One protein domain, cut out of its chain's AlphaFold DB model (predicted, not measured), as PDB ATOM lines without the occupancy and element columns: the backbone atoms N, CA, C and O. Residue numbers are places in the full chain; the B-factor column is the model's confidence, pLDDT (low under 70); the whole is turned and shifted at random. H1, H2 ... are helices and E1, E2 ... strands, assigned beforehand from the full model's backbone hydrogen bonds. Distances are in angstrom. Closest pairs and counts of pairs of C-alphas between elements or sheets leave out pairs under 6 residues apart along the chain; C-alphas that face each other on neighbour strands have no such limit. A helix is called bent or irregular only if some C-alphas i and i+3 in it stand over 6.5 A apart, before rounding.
ATOM      1  N   GLN A 172      16.143 -30.253  19.821       78.88
ATOM      2  CA  GLN A 172      16.726 -29.059  19.204       78.88
ATOM      3  C   GLN A 172      15.919 -27.796  19.529       78.88
ATOM      4  O   GLN A 172      16.496 -26.810  19.984       78.88
ATOM      5  N   GLU A 173      14.589 -27.825  19.378       81.12
ATOM      6  CA  GLU A 173      13.731 -26.703  19.788       81.12
ATOM      7  C   GLU A 173      13.812 -26.462  21.301       81.12
ATOM      8  O   GLU A 173      13.851 -25.319  21.756       81.12
ATOM      9  N   PHE A 174      13.929 -27.532  22.092       85.25
ATOM     10  CA  PHE A 174      14.149 -27.443  23.532       85.25
ATOM     11  C   PHE A 174      15.432 -26.672  23.882       85.25
ATOM     12  O   PHE A 174      15.401 -25.792  24.745       85.25
ATOM     13  N   ALA A 175      16.541 -26.934  23.183       88.00
ATOM     14  CA  ALA A 175      17.783 -26.185  23.372       88.00
ATOM     15  C   ALA A 175      17.607 -24.691  23.044       88.00
ATOM     16  O   ALA A 175      18.076 -23.835  23.798       88.00
ATOM     17  N   VAL A 176      16.868 -24.364  21.977       89.81
ATOM     18  CA  VAL A 176      16.546 -22.972  21.620       89.81
ATOM     19  C   VAL A 176      15.710 -22.298  22.712       89.81
ATOM     20  O   VAL A 176      15.977 -21.146  23.054       89.81
ATOM     21  N   PHE A 177      14.751 -22.997  23.326       90.44
ATOM     22  CA  PHE A 177      13.976 -22.450  24.445       90.44
ATOM     23  C   PHE A 177      14.828 -22.186  25.691       90.44
ATOM     24  O   PHE A 177      14.646 -21.157  26.345       90.44
ATOM     25  N   VAL A 178      15.785 -23.060  26.011       92.69
ATOM     26  CA  VAL A 178      16.721 -22.831  27.124       92.69
ATOM     27  C   VAL A 178      17.625 -21.629  26.839       92.69
ATOM     28  O   VAL A 178      17.781 -20.768  27.708       92.69
ATOM     29  N   LEU A 179      18.161 -21.510  25.619       93.56
ATOM     30  CA  LEU A 179      18.956 -20.350  25.198       93.56
ATOM     31  C   LEU A 179      18.144 -19.053  25.259       93.56
ATOM     32  O   LEU A 179      18.621 -18.054  25.797       93.56
ATOM     33  N   LEU A 180      16.895 -19.079  24.786       93.69
ATOM     34  CA  LEU A 180      15.960 -17.963  24.923       93.69
ATOM     35  C   LEU A 180      15.767 -17.589  26.399       93.69
ATOM     36  O   LEU A 180      15.776 -16.404  26.727       93.69
ATOM     37  N   GLY A 181      15.649 -18.577  27.291       94.25
ATOM     38  CA  GLY A 181      15.593 -18.373  28.737       94.25
ATOM     39  C   GLY A 181      16.823 -17.639  29.278       94.25
ATOM     40  O   GLY A 181      16.684 -16.621  29.954       94.25
ATOM     41  N   ILE A 182      18.029 -18.088  28.924       96.06
ATOM     42  CA  ILE A 182      19.290 -17.454  29.344       96.06
ATOM     43  C   ILE A 182      19.355 -15.995  28.866       96.06
ATOM     44  O   ILE A 182      19.636 -15.100  29.665       96.06
ATOM     45  N   VAL A 183      19.033 -15.734  27.594       95.88
ATOM     46  CA  VAL A 183      19.000 -14.373  27.031       95.88
ATOM     47  C   VAL A 183      17.960 -13.503  27.745       95.88
ATOM     48  O   VAL A 183      18.261 -12.365  28.110       95.88
ATOM     49  N   CYS A 184      16.764 -14.038  28.018       94.12
ATOM     50  CA  CYS A 184      15.741 -13.348  28.808       94.12
ATOM     51  C   CYS A 184      16.246 -12.999  30.217       94.12
ATOM     52  O   CYS A 184      15.992 -11.892  30.686       94.12
ATOM     53  N   GLY A 185      16.972 -13.908  30.874       93.81
ATOM     54  CA  GLY A 185      17.544 -13.701  32.207       93.81
ATOM     55  C   GLY A 185      18.613 -12.606  32.241       93.81
ATOM     56  O   GLY A 185      18.558 -11.720  33.094       93.81
ATOM     57  N   LEU A 186      19.535 -12.600  31.271       95.38
ATOM     58  CA  LEU A 186      20.545 -11.540  31.125       95.38
ATOM     59  C   LEU A 186      19.894 -10.174  30.871       95.38
ATOM     60  O   LEU A 186      20.251  -9.177  31.500       95.38
ATOM     61  N   MET A 187      18.899 -10.132  29.980       93.19
ATOM     62  CA  MET A 187      18.167  -8.905  29.672       93.19
ATOM     63  C   MET A 187      17.355  -8.409  30.879       93.19
ATOM     64  O   MET A 187      17.277  -7.203  31.112       93.19
ATOM     65  N   ALA A 188      16.781  -9.316  31.674       90.50
ATOM     66  CA  ALA A 188      16.070  -8.978  32.905       90.50
ATOM     67  C   ALA A 188      17.018  -8.400  33.967       90.50
ATOM     68  O   ALA A 188      16.696  -7.387  34.585       90.50
ATOM     69  N   ALA A 189      18.210  -8.979  34.134       89.75
ATOM     70  CA  ALA A 189      19.233  -8.437  35.023       89.75
ATOM     71  C   ALA A 189      19.669  -7.026  34.588       89.75
ATOM     72  O   ALA A 189      19.719  -6.115  35.416       89.75
ATOM     73  N   LEU A 190      19.896  -6.808  33.287       89.56
ATOM     74  CA  LEU A 190      20.193  -5.479  32.744       89.56
ATOM     75  C   LEU A 190      19.049  -4.490  33.010       89.56
ATOM     76  O   LEU A 190      19.296  -3.367  33.450       89.56
ATOM     77  N   TRP A 191      17.800  -4.910  32.796       85.38
ATOM     78  CA  TRP A 191      16.617  -4.099  33.083       85.38
ATOM     79  C   TRP A 191      16.555  -3.677  34.554       85.38
ATOM     80  O   TRP A 191      16.347  -2.501  34.854       85.38
ATOM     81  N   VAL A 192      16.758  -4.616  35.484       83.75
ATOM     82  CA  VAL A 192      16.747  -4.325  36.925       83.75
ATOM     83  C   VAL A 192      17.903  -3.410  37.314       83.75
ATOM     84  O   VAL A 192      17.701  -2.470  38.085       83.75
ATOM     85  N   TRP A 193      19.091  -3.630  36.752       83.69
ATOM     86  CA  TRP A 193      20.247  -2.776  36.992       83.69
ATOM     87  C   TRP A 193      19.992  -1.338  36.522       83.69
ATOM     88  O   TRP A 193      20.130  -0.412  37.319       83.69
ATOM     89  N   LEU A 194      19.520  -1.144  35.283       80.06
ATOM     90  CA  LEU A 194      19.128   0.174  34.761       80.06
ATOM     91  C   LEU A 194      18.061   0.825  35.646       80.06
ATOM     92  O   LEU A 194      18.157   2.003  35.998       80.06
ATOM     93  N   HIS A 195      17.081   0.031  36.079       74.38
ATOM     94  CA  HIS A 195      16.037   0.482  36.986       74.38
ATOM     95  C   HIS A 195      16.552   0.918  38.356       74.38
ATOM     96  O   HIS A 195      16.009   1.842  38.963       74.38
ATOM     97  N   ARG A 196      17.633   0.309  38.837       73.56
ATOM     98  CA  ARG A 196      18.288   0.696  40.084       73.56
ATOM     99  C   ARG A 196      19.147   1.955  39.947       73.56
ATOM    100  O   ARG A 196      19.256   2.690  40.924       73.56
ATOM    101  N   GLN A 197      19.738   2.219  38.781       70.06
ATOM    102  CA  GLN A 197      20.582   3.405  38.556       70.06
ATOM    103  C   GLN A 197      19.772   4.695  38.363       70.06
ATOM    104  O   GLN A 197      20.233   5.781  38.719       70.06
ATOM    105  N   TYR A 198      18.552   4.590  37.833       63.94
ATOM    106  CA  TYR A 198      17.718   5.745  37.486       63.94
ATOM    107  C   TYR A 198      17.425   6.711  38.660       63.94
ATOM    108  O   TYR A 198      17.614   7.916  38.489       63.94
ATOM    109  N   PRO A 199      17.058   6.253  39.877       58.12
ATOM    110  CA  PRO A 199      16.775   7.148  41.006       58.12
ATOM    111  C   PRO A 199      17.984   7.949  41.507       58.12
ATOM    112  O   PRO A 199      17.795   8.977  42.146       58.12
ATOM    113  N   PHE A 200      19.215   7.499  41.237       55.31
ATOM    114  CA  PHE A 200      20.429   8.226  41.631       55.31
ATOM    115  C   PHE A 200      20.725   9.430  40.728       55.31
ATOM    116  O   PHE A 200      21.430  10.341  41.151       55.31
ATOM    117  N   HIS A 201      20.168   9.452  39.514       53.81
ATOM    118  CA  HIS A 201      20.395  10.504  38.523       53.81
ATOM    119  C   HIS A 201      19.317  11.603  38.547       53.81
ATOM    120  O   HIS A 201      19.466  12.613  37.862       53.81
ATOM    121  N   LEU A 202      18.242  11.442  39.334       50.47
ATOM    122  CA  LEU A 202      17.204  12.464  39.503       50.47
ATOM    123  C   LEU A 202      17.513  13.373  40.716       50.47
ATOM    124  O   LEU A 202      17.791  12.859  41.804       50.47
ATOM    125  N   PRO A 203      17.444  14.713  40.581       41.62
ATOM    126  CA  PRO A 203      17.653  15.637  41.697       41.62
ATOM    127  C   PRO A 203      16.664  15.404  42.853       41.62
ATOM    128  O   PRO A 203      15.466  15.257  42.634       41.62
ATOM    129  N   ARG A 204      17.167  15.429  44.098       43.03
ATOM    130  CA  ARG A 204      16.475  15.132  45.379       43.03
ATOM    131  C   ARG A 204      15.269  16.016  45.755       43.03
ATOM    132  O   ARG A 204      14.798  15.929  46.887       43.03
ATOM    133  N   HIS A 205      14.768  16.876  44.878       34.38
ATOM    134  CA  HIS A 205      13.661  17.762  45.231       34.38
ATOM    135  C   HIS A 205      12.320  17.120  44.855       34.38
ATOM    136  O   HIS A 205      12.021  16.938  43.682       34.38
ATOM    137  N   HIS A 206      11.524  16.833  45.890       36.84
ATOM    138  CA  HIS A 206      10.187  16.221  45.910       36.84
ATOM    139  C   HIS A 206      10.111  14.681  45.912       36.84
ATOM    140  O   HIS A 206      10.768  13.990  45.142       36.84
ATOM    141  N   ASP A 207       9.251  14.156  46.796       37.31
ATOM    142  CA  ASP A 207       8.893  12.742  46.997       37.31
ATOM    143  C   ASP A 207       8.245  12.118  45.744       37.31
ATOM    144  O   ASP A 207       7.031  11.919  45.633       37.31
ATOM    145  N   ILE A 208       9.083  11.831  44.754       38.66
ATOM    146  CA  ILE A 208       8.720  11.431  43.397       38.66
ATOM    147  C   ILE A 208       8.500   9.910  43.359       38.66
ATOM    148  O   ILE A 208       9.403   9.097  43.180       38.66
ATOM    149  N   GLY A 209       7.235   9.510  43.511       39.66
ATOM    150  CA  GLY A 209       6.729   8.160  43.242       39.66
ATOM    151  C   GLY A 209       6.568   7.847  41.750       39.66
ATOM    152  O   GLY A 209       5.558   7.261  41.369       39.66
ATOM    153  N   PRO A 250      -0.672   5.522  39.404       43.44
ATOM    154  CA  PRO A 250      -0.208   4.177  39.686       43.44
ATOM    155  C   PRO A 250       0.139   3.502  38.343       43.44
ATOM    156  O   PRO A 250      -0.754   3.211  37.543       43.44
ATOM    157  N   ALA A 251       1.427   3.211  38.112       51.53
ATOM    158  CA  ALA A 251       1.909   2.360  37.017       51.53
ATOM    159  C   ALA A 251       2.487   1.017  37.528       51.53
ATOM    160  O   ALA A 251       3.196   0.963  38.538       51.53
ATOM    161  N   GLY A 252       2.166  -0.092  36.848       58.09
ATOM    162  CA  GLY A 252       2.675  -1.438  37.148       58.09
ATOM    163  C   GLY A 252       3.821  -1.871  36.222       58.09
ATOM    164  O   GLY A 252       3.785  -1.586  35.030       58.09
ATOM    165  N   ILE A 253       4.804  -2.610  36.753       67.88
ATOM    166  CA  ILE A 253       6.010  -3.063  36.019       67.88
ATOM    167  C   ILE A 253       5.764  -4.383  35.253       67.88
ATOM    168  O   ILE A 253       6.441  -4.677  34.271       67.88
ATOM    169  N   PHE A 254       4.740  -5.154  35.643       71.69
ATOM    170  CA  PHE A 254       4.446  -6.481  35.083       71.69
ATOM    171  C   PHE A 254       4.080  -6.465  33.601       71.69
ATOM    172  O   PHE A 254       4.626  -7.236  32.826       71.69
ATOM    173  N   VAL A 255       3.142  -5.602  33.195       71.88
ATOM    174  CA  VAL A 255       2.643  -5.572  31.811       71.88
ATOM    175  C   VAL A 255       3.725  -5.102  30.827       71.88
ATOM    176  O   VAL A 255       3.862  -5.738  29.781       71.88
ATOM    177  N   PRO A 256       4.524  -4.054  31.124       71.88
ATOM    178  CA  PRO A 256       5.692  -3.715  30.313       71.88
ATOM    179  C   PRO A 256       6.689  -4.873  30.191       71.88
ATOM    180  O   PRO A 256       7.081  -5.207  29.075       71.88
ATOM    181  N   ALA A 257       7.032  -5.537  31.302       77.31
ATOM    182  CA  ALA A 257       7.925  -6.698  31.287       77.31
ATOM    183  C   ALA A 257       7.370  -7.843  30.425       77.31
ATOM    184  O   ALA A 257       8.064  -8.357  29.550       77.31
ATOM    185  N   PHE A 258       6.087  -8.163  30.586       81.62
ATOM    186  CA  PHE A 258       5.400  -9.188  29.804       81.62
ATOM    187  C   PHE A 258       5.430  -8.895  28.304       81.62
ATOM    188  O   PHE A 258       5.719  -9.783  27.503       81.62
ATOM    189  N   LYS A 259       5.179  -7.640  27.910       81.88
ATOM    190  CA  LYS A 259       5.229  -7.220  26.503       81.88
ATOM    191  C   LYS A 259       6.635  -7.325  25.916       81.88
ATOM    192  O   LYS A 259       6.769  -7.801  24.794       81.88
ATOM    193  N   MET A 260       7.668  -6.930  26.661       84.44
ATOM    194  CA  MET A 260       9.055  -7.050  26.200       84.44
ATOM    195  C   MET A 260       9.479  -8.507  26.028       84.44
ATOM    196  O   MET A 260      10.043  -8.869  24.995       84.44
ATOM    197  N   GLY A 261       9.137  -9.361  26.995       86.50
ATOM    198  CA  GLY A 261       9.353 -10.800  26.877       86.50
ATOM    199  C   GLY A 261       8.636 -11.389  25.663       86.50
ATOM    200  O   GLY A 261       9.236 -12.138  24.893       86.50
ATOM    201  N   ALA A 262       7.380 -10.992  25.432       86.31
ATOM    202  CA  ALA A 262       6.619 -11.424  24.264       86.31
ATOM    203  C   ALA A 262       7.269 -10.980  22.946       86.31
ATOM    204  O   ALA A 262       7.323 -11.767  22.003       86.31
ATOM    205  N   SER A 263       7.793  -9.749  22.877       88.94
ATOM    206  CA  SER A 263       8.504  -9.267  21.687       88.94
ATOM    207  C   SER A 263       9.815 -10.011  21.438       88.94
ATOM    208  O   SER A 263      10.079 -10.376  20.296       88.94
ATOM    209  N   LEU A 264      10.596 -10.300  22.483       89.81
ATOM    210  CA  LEU A 264      11.850 -11.049  22.362       89.81
ATOM    211  C   LEU A 264      11.594 -12.502  21.935       89.81
ATOM    212  O   LEU A 264      12.262 -13.030  21.045       89.81
ATOM    213  N   GLY A 265      10.579 -13.132  22.528       89.06
ATOM    214  CA  GLY A 265      10.134 -14.464  22.140       89.06
ATOM    215  C   GLY A 265       9.628 -14.500  20.698       89.06
ATOM    216  O   GLY A 265      10.029 -15.365  19.926       89.06
ATOM    217  N   ARG A 266       8.813 -13.518  20.289       90.06
ATOM    218  CA  ARG A 266       8.336 -13.414  18.905       90.06
ATOM    219  C   ARG A 266       9.495 -13.251  17.927       90.06
ATOM    220  O   ARG A 266       9.527 -13.969  16.938       90.06
ATOM    221  N   PHE A 267      10.441 -12.359  18.220       91.56
ATOM    222  CA  PHE A 267      11.643 -12.161  17.408       91.56
ATOM    223  C   PHE A 267      12.420 -13.469  17.231       91.56
ATOM    224  O   PHE A 267      12.715 -13.859  16.109       91.56
ATOM    225  N   THR A 268      12.654 -14.197  18.323       89.75
ATOM    226  CA  THR A 268      13.351 -15.493  18.290       89.75
ATOM    227  C   THR A 268      12.595 -16.530  17.456       89.75
ATOM    228  O   THR A 268      13.205 -17.261  16.684       89.75
ATOM    229  N   GLY A 269      11.262 -16.559  17.547       87.81
ATOM    230  CA  GLY A 269      10.427 -17.434  16.723       87.81
ATOM    231  C   GLY A 269      10.480 -17.109  15.227       87.81
ATOM    232  O   GLY A 269      10.524 -18.023  14.411       87.81
ATOM    233  N   GLU A 270      10.510 -15.826  14.852       90.00
ATOM    234  CA  GLU A 270      10.669 -15.406  13.446       90.00
ATOM    235  C   GLU A 270      12.079 -15.732  12.921       90.00
ATOM    236  O   GLU A 270      12.226 -16.181  11.786       90.00
ATOM    237  N   VAL A 271      13.115 -15.579  13.756       90.25
ATOM    238  CA  VAL A 271      14.492 -15.992  13.429       90.25
ATOM    239  C   VAL A 271      14.566 -17.505  13.206       90.25
ATOM    240  O   VAL A 271      15.153 -17.956  12.226       90.25
ATOM    241  N   MET A 272      13.919 -18.296  14.062       85.44
ATOM    242  CA  MET A 272      13.854 -19.749  13.900       85.44
ATOM    243  C   MET A 272      13.107 -20.142  12.614       85.44
ATOM    244  O   MET A 272      13.556 -21.018  11.878       85.44
ATOM    245  N   HIS A 273      12.017 -19.442  12.288       85.69
ATOM    246  CA  HIS A 273      11.293 -19.624  11.027       85.69
ATOM    247  C   HIS A 273      12.136 -19.233   9.798       85.69
ATOM    248  O   HIS A 273      12.003 -19.850   8.745       85.69
ATOM    249  N   TYR A 274      13.031 -18.246   9.919       87.69
ATOM    250  CA  TYR A 274      13.976 -17.889   8.856       87.69
ATOM    251  C   TYR A 274      15.017 -18.993   8.608       87.69
ATOM    252  O   TYR A 274      15.286 -19.322   7.454       87.69
ATOM    253  N   PHE A 275      15.573 -19.589   9.668       86.88
ATOM    254  CA  PHE A 275      16.566 -20.663   9.542       86.88
ATOM    255  C   PHE A 275      15.961 -22.006   9.107       86.88
ATOM    256  O   PHE A 275      16.595 -22.743   8.353       86.88
ATOM    257  N   CYS A 276      14.735 -22.315   9.535       81.69
ATOM    258  CA  CYS A 276      14.032 -23.553   9.200       81.69
ATOM    259  C   CYS A 276      12.673 -23.256   8.533       81.69
ATOM    260  O   CYS A 276      11.621 -23.517   9.123       81.69
ATOM    261  N   PRO A 277      12.658 -22.748   7.285       78.06
ATOM    262  CA  PRO A 277      11.432 -22.292   6.617       78.06
ATOM    263  C   PRO A 277      10.455 -23.427   6.288       78.06
ATOM    264  O   PRO A 277       9.250 -23.208   6.168       78.06
ATOM    265  N   LEU A 278      10.967 -24.649   6.138       73.12
ATOM    266  CA  LEU A 278      10.153 -25.840   5.906       73.12
ATOM    267  C   LEU A 278       9.523 -26.365   7.200       73.12
ATOM    268  O   LEU A 278       8.513 -27.051   7.119       73.12
ATOM    269  N   GLY A 279      10.039 -25.981   8.370       73.88
ATOM    270  CA  GLY A 279       9.691 -26.583   9.653       73.88
ATOM    271  C   GLY A 279      10.709 -27.628  10.106       73.88
ATOM    272  O   GLY A 279      11.655 -27.946   9.384       73.88
ATOM    273  N   VAL A 280      10.523 -28.144  11.317       72.88
ATOM    274  CA  VAL A 280      11.360 -29.217  11.867       72.88
ATOM    275  C   VAL A 280      10.719 -30.554  11.490       72.88
ATOM    276  O   VAL A 280       9.498 -30.719  11.573       72.88
ATOM    277  N   ALA A 281      11.523 -31.480  10.966       66.25
ATOM    278  CA  ALA A 281      11.048 -32.784  10.521       66.25
ATOM    279  C   ALA A 281      11.081 -33.781  11.685       66.25
ATOM    280  O   ALA A 281      12.155 -34.073  12.208       66.25
ATOM    281  N   TYR A 282       9.924 -34.347  12.037       65.31
ATOM    282  CA  TYR A 282       9.796 -35.339  13.102       65.31
ATOM    283  C   TYR A 282       8.933 -36.526  12.667       65.31
ATOM    284  O   TYR A 282       7.803 -36.358  12.214       65.31
ATOM    285  N   GLY A 283       9.458 -37.749  12.801       62.25
ATOM    286  CA  GLY A 283       8.685 -38.980  12.575       62.25
ATOM    287  C   GLY A 283       8.006 -39.083  11.200       62.25
ATOM    288  O   GLY A 283       6.944 -39.685  11.096       62.25
ATOM    289  N   GLY A 284       8.576 -38.462  10.160       64.06
ATOM    290  CA  GLY A 284       7.995 -38.419   8.809       64.06
ATOM    291  C   GLY A 284       6.994 -37.282   8.555       64.06
ATOM    292  O   GLY A 284       6.561 -37.110   7.418       64.06
ATOM    293  N   HIS A 285       6.671 -36.466   9.563       68.06
ATOM    294  CA  HIS A 285       5.846 -35.267   9.428       68.06
ATOM    295  C   HIS A 285       6.690 -33.998   9.602       68.06
ATOM    296  O   HIS A 285       7.507 -33.883  10.511       68.06
ATOM    297  N   ILE A 286       6.500 -33.030   8.707       72.00
ATOM    298  CA  ILE A 286       7.174 -31.731   8.765       72.00
ATOM    299  C   ILE A 286       6.230 -30.744   9.448       72.00
ATOM    300  O   ILE A 286       5.168 -30.438   8.898       72.00
ATOM    301  N   GLN A 287       6.617 -30.242  10.622       71.62
ATOM    302  CA  GLN A 287       5.805 -29.288  11.370       71.62
ATOM    303  C   GLN A 287       6.382 -27.882  11.279       71.62
ATOM    304  O   GLN A 287       7.560 -27.637  11.542       71.62
ATOM    305  N   LYS A 288       5.526 -26.928  10.913       74.19
ATOM    306  CA  LYS A 288       5.918 -25.524  10.778       74.19
ATOM    307  C   LYS A 288       6.123 -24.893  12.150       74.19
ATOM    308  O   LYS A 288       5.266 -24.997  13.025       74.19
ATOM    309  N   ILE A 289       7.227 -24.165  12.293       78.69
ATOM    310  CA  ILE A 289       7.545 -23.397  13.496       78.69
ATOM    311  C   ILE A 289       6.514 -22.281  13.671       78.69
ATOM    312  O   ILE A 289       6.328 -21.443  12.787       78.69
ATOM    313  N   LEU A 290       5.850 -22.260  14.828       78.81
ATOM    314  CA  LEU A 290       4.840 -21.257  15.142       78.81
ATOM    315  C   LEU A 290       5.433 -20.167  16.055       78.81
ATOM    316  O   LEU A 290       5.584 -20.390  17.262       78.81
ATOM    317  N   PRO A 291       5.695 -18.943  15.555       83.62
ATOM    318  CA  PRO A 291       6.341 -17.886  16.340       83.62
ATOM    319  C   PRO A 291       5.479 -17.395  17.520       83.62
ATOM    320  O   PRO A 291       5.978 -16.762  18.449       83.62
ATOM    321  N   GLY A 292       4.179 -17.717  17.522       80.38
ATOM    322  CA  GLY A 292       3.287 -17.487  18.660       80.38
ATOM    323  C   GLY A 292       3.675 -18.275  19.916       80.38
ATOM    324  O   GLY A 292       3.565 -17.729  21.010       80.38
ATOM    325  N   GLY A 293       4.179 -19.508  19.774       81.50
ATOM    326  CA  GLY A 293       4.648 -20.316  20.909       81.50
ATOM    327  C   GLY A 293       5.932 -19.758  21.531       81.50
ATOM    328  O   GLY A 293       6.068 -19.686  22.747       81.50
ATOM    329  N   TYR A 294       6.844 -19.247  20.704       87.06
ATOM    330  CA  TYR A 294       8.055 -18.586  21.193       87.06
ATOM    331  C   TYR A 294       7.733 -17.270  21.915       87.06
ATOM    332  O   TYR A 294       8.345 -16.959  22.936       87.06
ATOM    333  N   ALA A 295       6.727 -16.521  21.447       87.75
ATOM    334  CA  ALA A 295       6.264 -15.305  22.115       87.75
ATOM    335  C   ALA A 295       5.719 -15.579  23.529       87.75
ATOM    336  O   ALA A 295       6.006 -14.815  24.449       87.75
ATOM    337  N   THR A 296       4.972 -16.670  23.736       85.62
ATOM    338  CA  THR A 296       4.468 -17.025  25.075       85.62
ATOM    339  C   THR A 296       5.590 -17.484  26.005       85.62
ATOM    340  O   THR A 296       5.617 -17.056  27.160       85.62
ATOM    341  N   VAL A 297       6.552 -18.269  25.502       88.56
ATOM    342  CA  VAL A 297       7.750 -18.682  26.257       88.56
ATOM    343  C   VAL A 297       8.561 -17.459  26.693       88.56
ATOM    344  O   VAL A 297       8.861 -17.315  27.876       88.56
ATOM    345  N   GLY A 298       8.861 -16.539  25.769       89.50
ATOM    346  CA  GLY A 298       9.613 -15.319  26.074       89.50
ATOM    347  C   GLY A 298       8.887 -14.403  27.064       89.50
ATOM    348  O   GLY A 298       9.509 -13.864  27.981       89.50
ATOM    349  N   ALA A 299       7.561 -14.270  26.941       86.94
ATOM    350  CA  ALA A 299       6.747 -13.502  27.882       86.94
ATOM    351  C   ALA A 299       6.830 -14.070  29.307       86.94
ATOM    352  O   ALA A 299       7.026 -13.313  30.260       86.94
ATOM    353  N   ALA A 300       6.721 -15.394  29.454       87.44
ATOM    354  CA  ALA A 300       6.813 -16.068  30.744       87.44
ATOM    355  C   ALA A 300       8.228 -15.997  31.338       87.44
ATOM    356  O   ALA A 300       8.366 -15.676  32.521       87.44
ATOM    357  N   ALA A 301       9.260 -16.251  30.524       91.50
ATOM    358  CA  ALA A 301      10.659 -16.297  30.944       91.50
ATOM    359  C   ALA A 301      11.171 -14.928  31.398       91.50
ATOM    360  O   ALA A 301      11.687 -14.802  32.505       91.50
ATOM    361  N   PHE A 302      10.967 -13.882  30.595       90.44
ATOM    362  CA  PHE A 302      11.412 -12.539  30.959       90.44
ATOM    363  C   PHE A 302      10.651 -11.991  32.170       90.44
ATOM    364  O   PHE A 302      11.253 -11.432  33.084       90.44
ATOM    365  N   THR A 303       9.325 -12.166  32.206       85.81
ATOM    366  CA  THR A 303       8.526 -11.679  33.338       85.81
ATOM    367  C   THR A 303       8.930 -12.386  34.621       85.81
ATOM    368  O   THR A 303       9.189 -11.701  35.604       85.81
ATOM    369  N   GLY A 304       9.048 -13.722  34.587       85.38
ATOM    370  CA  GLY A 304       9.515 -14.522  35.717       85.38
ATOM    371  C   GLY A 304      10.898 -14.092  36.200       85.38
ATOM    372  O   GLY A 304      11.085 -13.925  37.403       85.38
ATOM    373  N   ALA A 305      11.819 -13.804  35.275       90.12
ATOM    374  CA  ALA A 305      13.183 -13.388  35.590       90.12
ATOM    375  C   ALA A 305      13.260 -11.989  36.216       90.12
ATOM    376  O   ALA A 305      14.076 -11.758  37.097       90.12
ATOM    377  N   VAL A 306      12.398 -11.045  35.829       84.88
ATOM    378  CA  VAL A 306      12.339  -9.714  36.469       84.88
ATOM    379  C   VAL A 306      11.768  -9.801  37.889       84.88
ATOM    380  O   VAL A 306      12.163  -9.043  38.785       84.88
ATOM    381  N   THR A 307      10.811 -10.703  38.101       81.88
ATOM    382  CA  THR A 307      10.072 -10.842  39.361       81.88
ATOM    383  C   THR A 307      10.637 -11.895  40.308       81.88
ATOM    384  O   THR A 307      10.192 -11.936  41.454       81.88
ATOM    385  N   HIS A 308      11.585 -12.716  39.848       83.75
ATOM    386  CA  HIS A 308      12.022 -13.964  40.484       83.75
ATOM    387  C   HIS A 308      10.831 -14.867  40.835       83.75
ATOM    388  O   HIS A 308      10.736 -15.368  41.952       83.75
ATOM    389  N   THR A 309       9.890 -15.028  39.896       81.06
ATOM    390  CA  THR A 309       8.707 -15.879  40.093       81.06
ATOM    391  C   THR A 309       8.647 -17.027  39.096       81.06
ATOM    392  O   THR A 309       8.801 -16.815  37.893       81.06
ATOM    393  N   VAL A 310       8.357 -18.222  39.591       80.44
ATOM    394  CA  VAL A 310       8.115 -19.464  38.852       80.44
ATOM    395  C   VAL A 310       6.611 -19.638  38.580       80.44
ATOM    396  O   VAL A 310       6.230 -20.352  37.657       80.44
ATOM    397  N   SER A 311       5.727 -18.920  39.292       74.31
ATOM    398  CA  SER A 311       4.266 -18.991  39.115       74.31
ATOM    399  C   SER A 311       3.762 -18.548  37.736       74.31
ATOM    400  O   SER A 311       2.574 -18.685  37.446       74.31
ATOM    401  N   THR A 312       4.619 -17.968  36.891       63.72
ATOM    402  CA  THR A 312       4.305 -17.662  35.486       63.72
ATOM    403  C   THR A 312       4.183 -18.932  34.629       63.72
ATOM    404  O   THR A 312       3.612 -18.877  33.540       63.72
ATOM    405  N   ILE A 313       4.638 -20.085  35.137       65.06
ATOM    406  CA  ILE A 313       4.551 -21.415  34.519       65.06
ATOM    407  C   ILE A 313       3.199 -22.048  34.893       65.06
ATOM    408  O   ILE A 313       3.109 -22.885  35.786       65.06
ATOM    409  N   VAL A 314       2.107 -21.606  34.268       55.84
ATOM    410  CA  VAL A 314       0.755 -22.115  34.604       55.84
ATOM    411  C   VAL A 314       0.331 -23.281  33.702       55.84
ATOM    412  O   VAL A 314      -0.630 -23.984  33.999       55.84
ATOM    413  N   THR A 315       1.057 -23.541  32.616       57.19
ATOM    414  CA  THR A 315       0.778 -24.653  31.706       57.19
ATOM    415  C   THR A 315       1.945 -25.636  31.731       57.19
ATOM    416  O   THR A 315       3.100 -25.238  31.592       57.19
ATOM    417  N   HIS A 316       1.652 -26.923  31.950       52.50
ATOM    418  CA  HIS A 316       2.623 -28.021  32.073       52.50
ATOM    419  C   HIS A 316       3.319 -28.364  30.739       52.50
ATOM    420  O   HIS A 316       3.360 -29.518  30.325       52.50
ATOM    421  N   LEU A 317       3.858 -27.363  30.042       72.69
ATOM    422  CA  LEU A 317       4.729 -27.564  28.896       72.69
ATOM    423  C   LEU A 317       6.168 -27.501  29.406       72.69
ATOM    424  O   LEU A 317       6.689 -26.428  29.715       72.69
ATOM    425  N   LEU A 318       6.804 -28.673  29.477       79.75
ATOM    426  CA  LEU A 318       8.214 -28.872  29.821       79.75
ATOM    427  C   LEU A 318       9.174 -27.782  29.275       79.75
ATOM    428  O   LEU A 318       9.988 -27.297  30.063       79.75
ATOM    429  N   PRO A 319       9.089 -27.322  28.005       81.12
ATOM    430  CA  PRO A 319       9.990 -26.277  27.498       81.12
ATOM    431  C   PRO A 319       9.765 -24.894  28.112       81.12
ATOM    432  O   PRO A 319      10.733 -24.177  28.356       81.12
ATOM    433  N   ILE A 320       8.514 -24.511  28.398       84.88
ATOM    434  CA  ILE A 320       8.218 -23.232  29.064       84.88
ATOM    435  C   ILE A 320       8.847 -23.255  30.454       84.88
ATOM    436  O   ILE A 320       9.490 -22.292  30.868       84.88
ATOM    437  N   MET A 321       8.703 -24.382  31.154       86.06
ATOM    438  CA  MET A 321       9.265 -24.548  32.484       86.06
ATOM    439  C   MET A 321      10.796 -24.451  32.473       86.06
ATOM    440  O   MET A 321      11.361 -23.701  33.264       86.06
ATOM    441  N   ALA A 322      11.460 -25.143  31.545       88.62
ATOM    442  CA  ALA A 322      12.914 -25.100  31.413       88.62
ATOM    443  C   ALA A 322      13.436 -23.686  31.099       88.62
ATOM    444  O   ALA A 322      14.374 -23.222  31.746       88.62
ATOM    445  N   ALA A 323      12.798 -22.974  30.164       90.38
ATOM    446  CA  ALA A 323      13.182 -21.611  29.797       90.38
ATOM    447  C   ALA A 323      13.027 -20.621  30.963       90.38
ATOM    448  O   ALA A 323      13.923 -19.814  31.211       90.38
ATOM    449  N   VAL A 324      11.915 -20.691  31.704       91.12
ATOM    450  CA  VAL A 324      11.662 -19.812  32.859       91.12
ATOM    451  C   VAL A 324      12.644 -20.099  33.994       91.12
ATOM    452  O   VAL A 324      13.185 -19.164  34.578       91.12
ATOM    453  N   LEU A 325      12.918 -21.372  34.293       91.44
ATOM    454  CA  LEU A 325      13.886 -21.742  35.328       91.44
ATOM    455  C   LEU A 325      15.305 -21.290  34.966       91.44
ATOM    456  O   LEU A 325      15.992 -20.733  35.820       91.44
ATOM    457  N   ALA A 326      15.722 -21.455  33.706       93.50
ATOM    458  CA  ALA A 326      17.007 -20.952  33.226       93.50
ATOM    459  C   ALA A 326      17.094 -19.420  33.337       93.50
ATOM    460  O   ALA A 326      18.081 -18.893  33.851       93.50
ATOM    461  N   ALA A 327      16.043 -18.701  32.927       93.62
ATOM    462  CA  ALA A 327      15.981 -17.245  33.027       93.62
ATOM    463  C   ALA A 327      16.061 -16.760  34.485       93.62
ATOM    464  O   ALA A 327      16.826 -15.843  34.789       93.62
ATOM    465  N   ASN A 328      15.318 -17.406  35.389       92.12
ATOM    466  CA  ASN A 328      15.321 -17.094  36.818       92.12
ATOM    467  C   ASN A 328      16.679 -17.384  37.458       92.12
ATOM    468  O   ASN A 328      17.154 -16.567  38.240       92.12
ATOM    469  N   ALA A 329      17.321 -18.506  37.117       93.31
ATOM    470  CA  ALA A 329      18.650 -18.838  37.618       93.31
ATOM    471  C   ALA A 329      19.677 -17.769  37.216       93.31
ATOM    472  O   ALA A 329      20.412 -17.270  38.062       93.31
ATOM    473  N   VAL A 330      19.682 -17.357  35.944       95.06
ATOM    474  CA  VAL A 330      20.595 -16.318  35.443       95.06
ATOM    475  C   VAL A 330      20.320 -14.960  36.096       95.06
ATOM    476  O   VAL A 330      21.253 -14.306  36.558       95.06
ATOM    477  N   ALA A 331      19.056 -14.534  36.170       91.56
ATOM    478  CA  ALA A 331      18.697 -13.253  36.775       91.56
ATOM    479  C   ALA A 331      19.039 -13.209  38.272       91.56
ATOM    480  O   ALA A 331      19.648 -12.238  38.724       91.56
ATOM    481  N   ALA A 332      18.747 -14.288  39.006       88.31
ATOM    482  CA  ALA A 332      19.014 -14.391  40.437       88.31
ATOM    483  C   ALA A 332      20.508 -14.394  40.786       88.31
ATOM    484  O   ALA A 332      20.875 -13.928  41.863       88.31
ATOM    485  N   LEU A 333      21.369 -14.879  39.885       91.44
ATOM    486  CA  LEU A 333      22.823 -14.811  40.056       91.44
ATOM    487  C   LEU A 333      23.379 -13.395  39.838       91.44
ATOM    488  O   LEU A 333      24.410 -13.053  40.414       91.44
ATOM    489  N   LEU A 334      22.729 -12.576  39.006       90.31
ATOM    490  CA  LEU A 334      23.267 -11.283  38.576       90.31
ATOM    491  C   LEU A 334      22.715 -10.091  39.350       90.31
ATOM    492  O   LEU A 334      23.459  -9.145  39.612       90.31
ATOM    493  N   GLN A 335      21.419 -10.076  39.663       86.44
ATOM    494  CA  GLN A 335      20.756  -8.946  40.312       86.44
ATOM    495  C   GLN A 335      19.718  -9.421  41.342       86.44
ATOM    496  O   GLN A 335      19.141 -10.498  41.202       86.44
ATOM    497  N   PRO A 336      19.437  -8.616  42.384       81.75
ATOM    498  CA  PRO A 336      18.263  -8.837  43.224       81.75
ATOM    499  C   PRO A 336      16.985  -8.670  42.395       81.75
ATOM    500  O   PRO A 336      16.999  -7.997  41.365       81.75
ATOM    501  N   SER A 337      15.858  -9.212  42.863       81.44
ATOM    502  CA  SER A 337      14.596  -9.045  42.137       81.44
ATOM    503  C   SER A 337      14.269  -7.552  41.950       81.44
ATOM    504  O   SER A 337      14.650  -6.694  42.764       81.44
ATOM    505  N   CYS A 338      13.526  -7.209  40.890       75.38
ATOM    506  CA  CYS A 338      13.047  -5.833  40.683       75.38
ATOM    507  C   CYS A 338      12.307  -5.318  41.928       75.38
ATOM    508  O   CYS A 338      12.389  -4.148  42.307       75.38
ATOM    509  N   PHE A 339      11.632  -6.242  42.606       71.19
ATOM    510  CA  PHE A 339      10.897  -5.982  43.816       71.19
ATOM    511  C   PHE A 339      11.792  -5.654  45.017       71.19
ATOM    512  O   PHE A 339      11.584  -4.630  45.670       71.19
ATOM    513  N   ASP A 340      12.800  -6.466  45.294       69.94
ATOM    514  CA  ASP A 340      13.711  -6.215  46.415       69.94
ATOM    515  C   ASP A 340      14.507  -4.924  46.193       69.94
ATOM    516  O   ASP A 340      14.715  -4.138  47.120       69.94
ATOM    517  N   SER A 341      14.841  -4.628  44.934       65.75
ATOM    518  CA  SER A 341      15.478  -3.371  44.530       65.75
ATOM    519  C   SER A 341      14.637  -2.146  44.900       65.75
ATOM    520  O   SER A 341      15.151  -1.177  45.456       65.75
ATOM    521  N   ILE A 342      13.326  -2.189  44.644       65.44
ATOM    522  CA  ILE A 342      12.392  -1.111  44.994       65.44
ATOM    523  C   ILE A 342      12.316  -0.903  46.507       65.44
ATOM    524  O   ILE A 342      12.271   0.240  46.968       65.44
ATOM    525  N   ILE A 343      12.291  -1.991  47.277       60.88
ATOM    526  CA  ILE A 343      12.249  -1.932  48.742       60.88
ATOM    527  C   ILE A 343      13.509  -1.244  49.276       60.88
ATOM    528  O   ILE A 343      13.397  -0.312  50.076       60.88
ATOM    529  N   LEU A 344      14.683  -1.658  48.788       59.41
ATOM    530  CA  LEU A 344      15.984  -1.098  49.165       59.41
ATOM    531  C   LEU A 344      16.067   0.405  48.868       59.41
ATOM    532  O   LEU A 344      16.513   1.179  49.712       59.41
ATOM    533  N   ILE A 345      15.578   0.834  47.701       60.00
ATOM    534  CA  ILE A 345      15.559   2.251  47.308       60.00
ATOM    535  C   ILE A 345      14.611   3.061  48.206       60.00
ATOM    536  O   ILE A 345      14.938   4.178  48.601       60.00
ATOM    537  N   LYS A 346      13.447   2.502  48.566       54.62
ATOM    538  CA  LYS A 346      12.435   3.196  49.382       54.62
ATOM    539  C   LYS A 346      12.728   3.216  50.882       54.62
ATOM    540  O   LYS A 346      11.952   3.833  51.609       54.62
ATOM    541  N   LYS A 347      13.799   2.559  51.351       52.22
ATOM    542  CA  LYS A 347      14.152   2.437  52.782       52.22
ATOM    543  C   LYS A 347      12.952   2.063  53.663       52.22
ATOM    544  O   LYS A 347      12.818   2.540  54.790       52.22
TER     545      LYS A 347
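This is residues 172 to 209 and 250 to 347 of the 448 residues of an uncharacterized protein of Leptidea sinapis (UniProt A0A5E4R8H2). Four helices stand side by side at slanting angles in an elongated bundle: H1 and H3 pack on each other at its core, with H2 on one side of that pair and H4 on the other. A small hairpin of E1 and E2 makes one far end; toward the other end the short H5 packs on H1, and residues 201 to 207 stick out beyond. The printed part has 136 residues with five named helices and two named strands in the order H1, H2, E1, E2, H3, H4, H5, the strands forming an antiparallel sheet, and the class is mostly helix. The whole is only just loose, close to compact, with a radius of gyration of the C-alphas of 17.2 A and spans of 66 by 24 by 23 A.

H1, residues 172 to 200, is irregular, but only just: C-alphas 196 and 199 are 6.7 A apart. H2, residues 254 to 275, touches H1 with residues 261 to 268 alone and runs the opposite way at a steep tilt of 37 degrees, only just past shallow; the closest C-alphas, those of Cys 184 and Gly 261, are 7.1 A apart. E1, residues 280 to 282, and E2, residues 285 to 287, form a hairpin, with N 280 and O 287 at 3.0 A and N 282 and O 285 at 2.9 A, within hydrogen-bond range. H3, residues 291 to 307, touches H2, with the C-alphas of Gly 261 and Ala 299 closest at 3.9 A. H3 also touches H1, with the C-alphas of Cys 184 and Phe 302 closest at 4.9 A. H4, residues 318 to 334, touches H1, with the C-alphas of Gly 185 and Ala 327 closest at 4.0 A, and H3, with those of Ala 301 and Val 324 closest at 4.1 A. H2 and H4 are apart. H5, residues 338 to 346, touches residues 192 to 196 of H1 alone, at a shallow tilt of 9 degrees; the C-alphas of Val 192 and Cys 338 are closest at 5.5 A. Every O i to N i+4 pair is within hydrogen-bond range in H2, H3, H4 and H5, and 23 of 25 are in H1.

H1 begins with C-alpha 172 at (16.726, -29.059, 19.204) and measures 43.7 A from first to last C-alpha. H2 measures 31.6 A, H3 24.4 A and H4 24.8 A. H5 ends with C-alpha 346 at (12.435, 3.196, 49.382).

The C-alphas of His 205 and Gly 284 are the two farthest apart, at 67.2 A. Residues 210 to 249 are not printed, and C-alphas 209 and 250 are 8.8 A apart across this cut, which lies in the link from H1 to H2. Of the links that are printed whole, H3 to H4 is short and the others are tight. The mean pLDDT of the printed part is 77.6, with residues 198 to 209, 250 to 253, 281 to 285, 312 to 316 and 340 to 347 under 70.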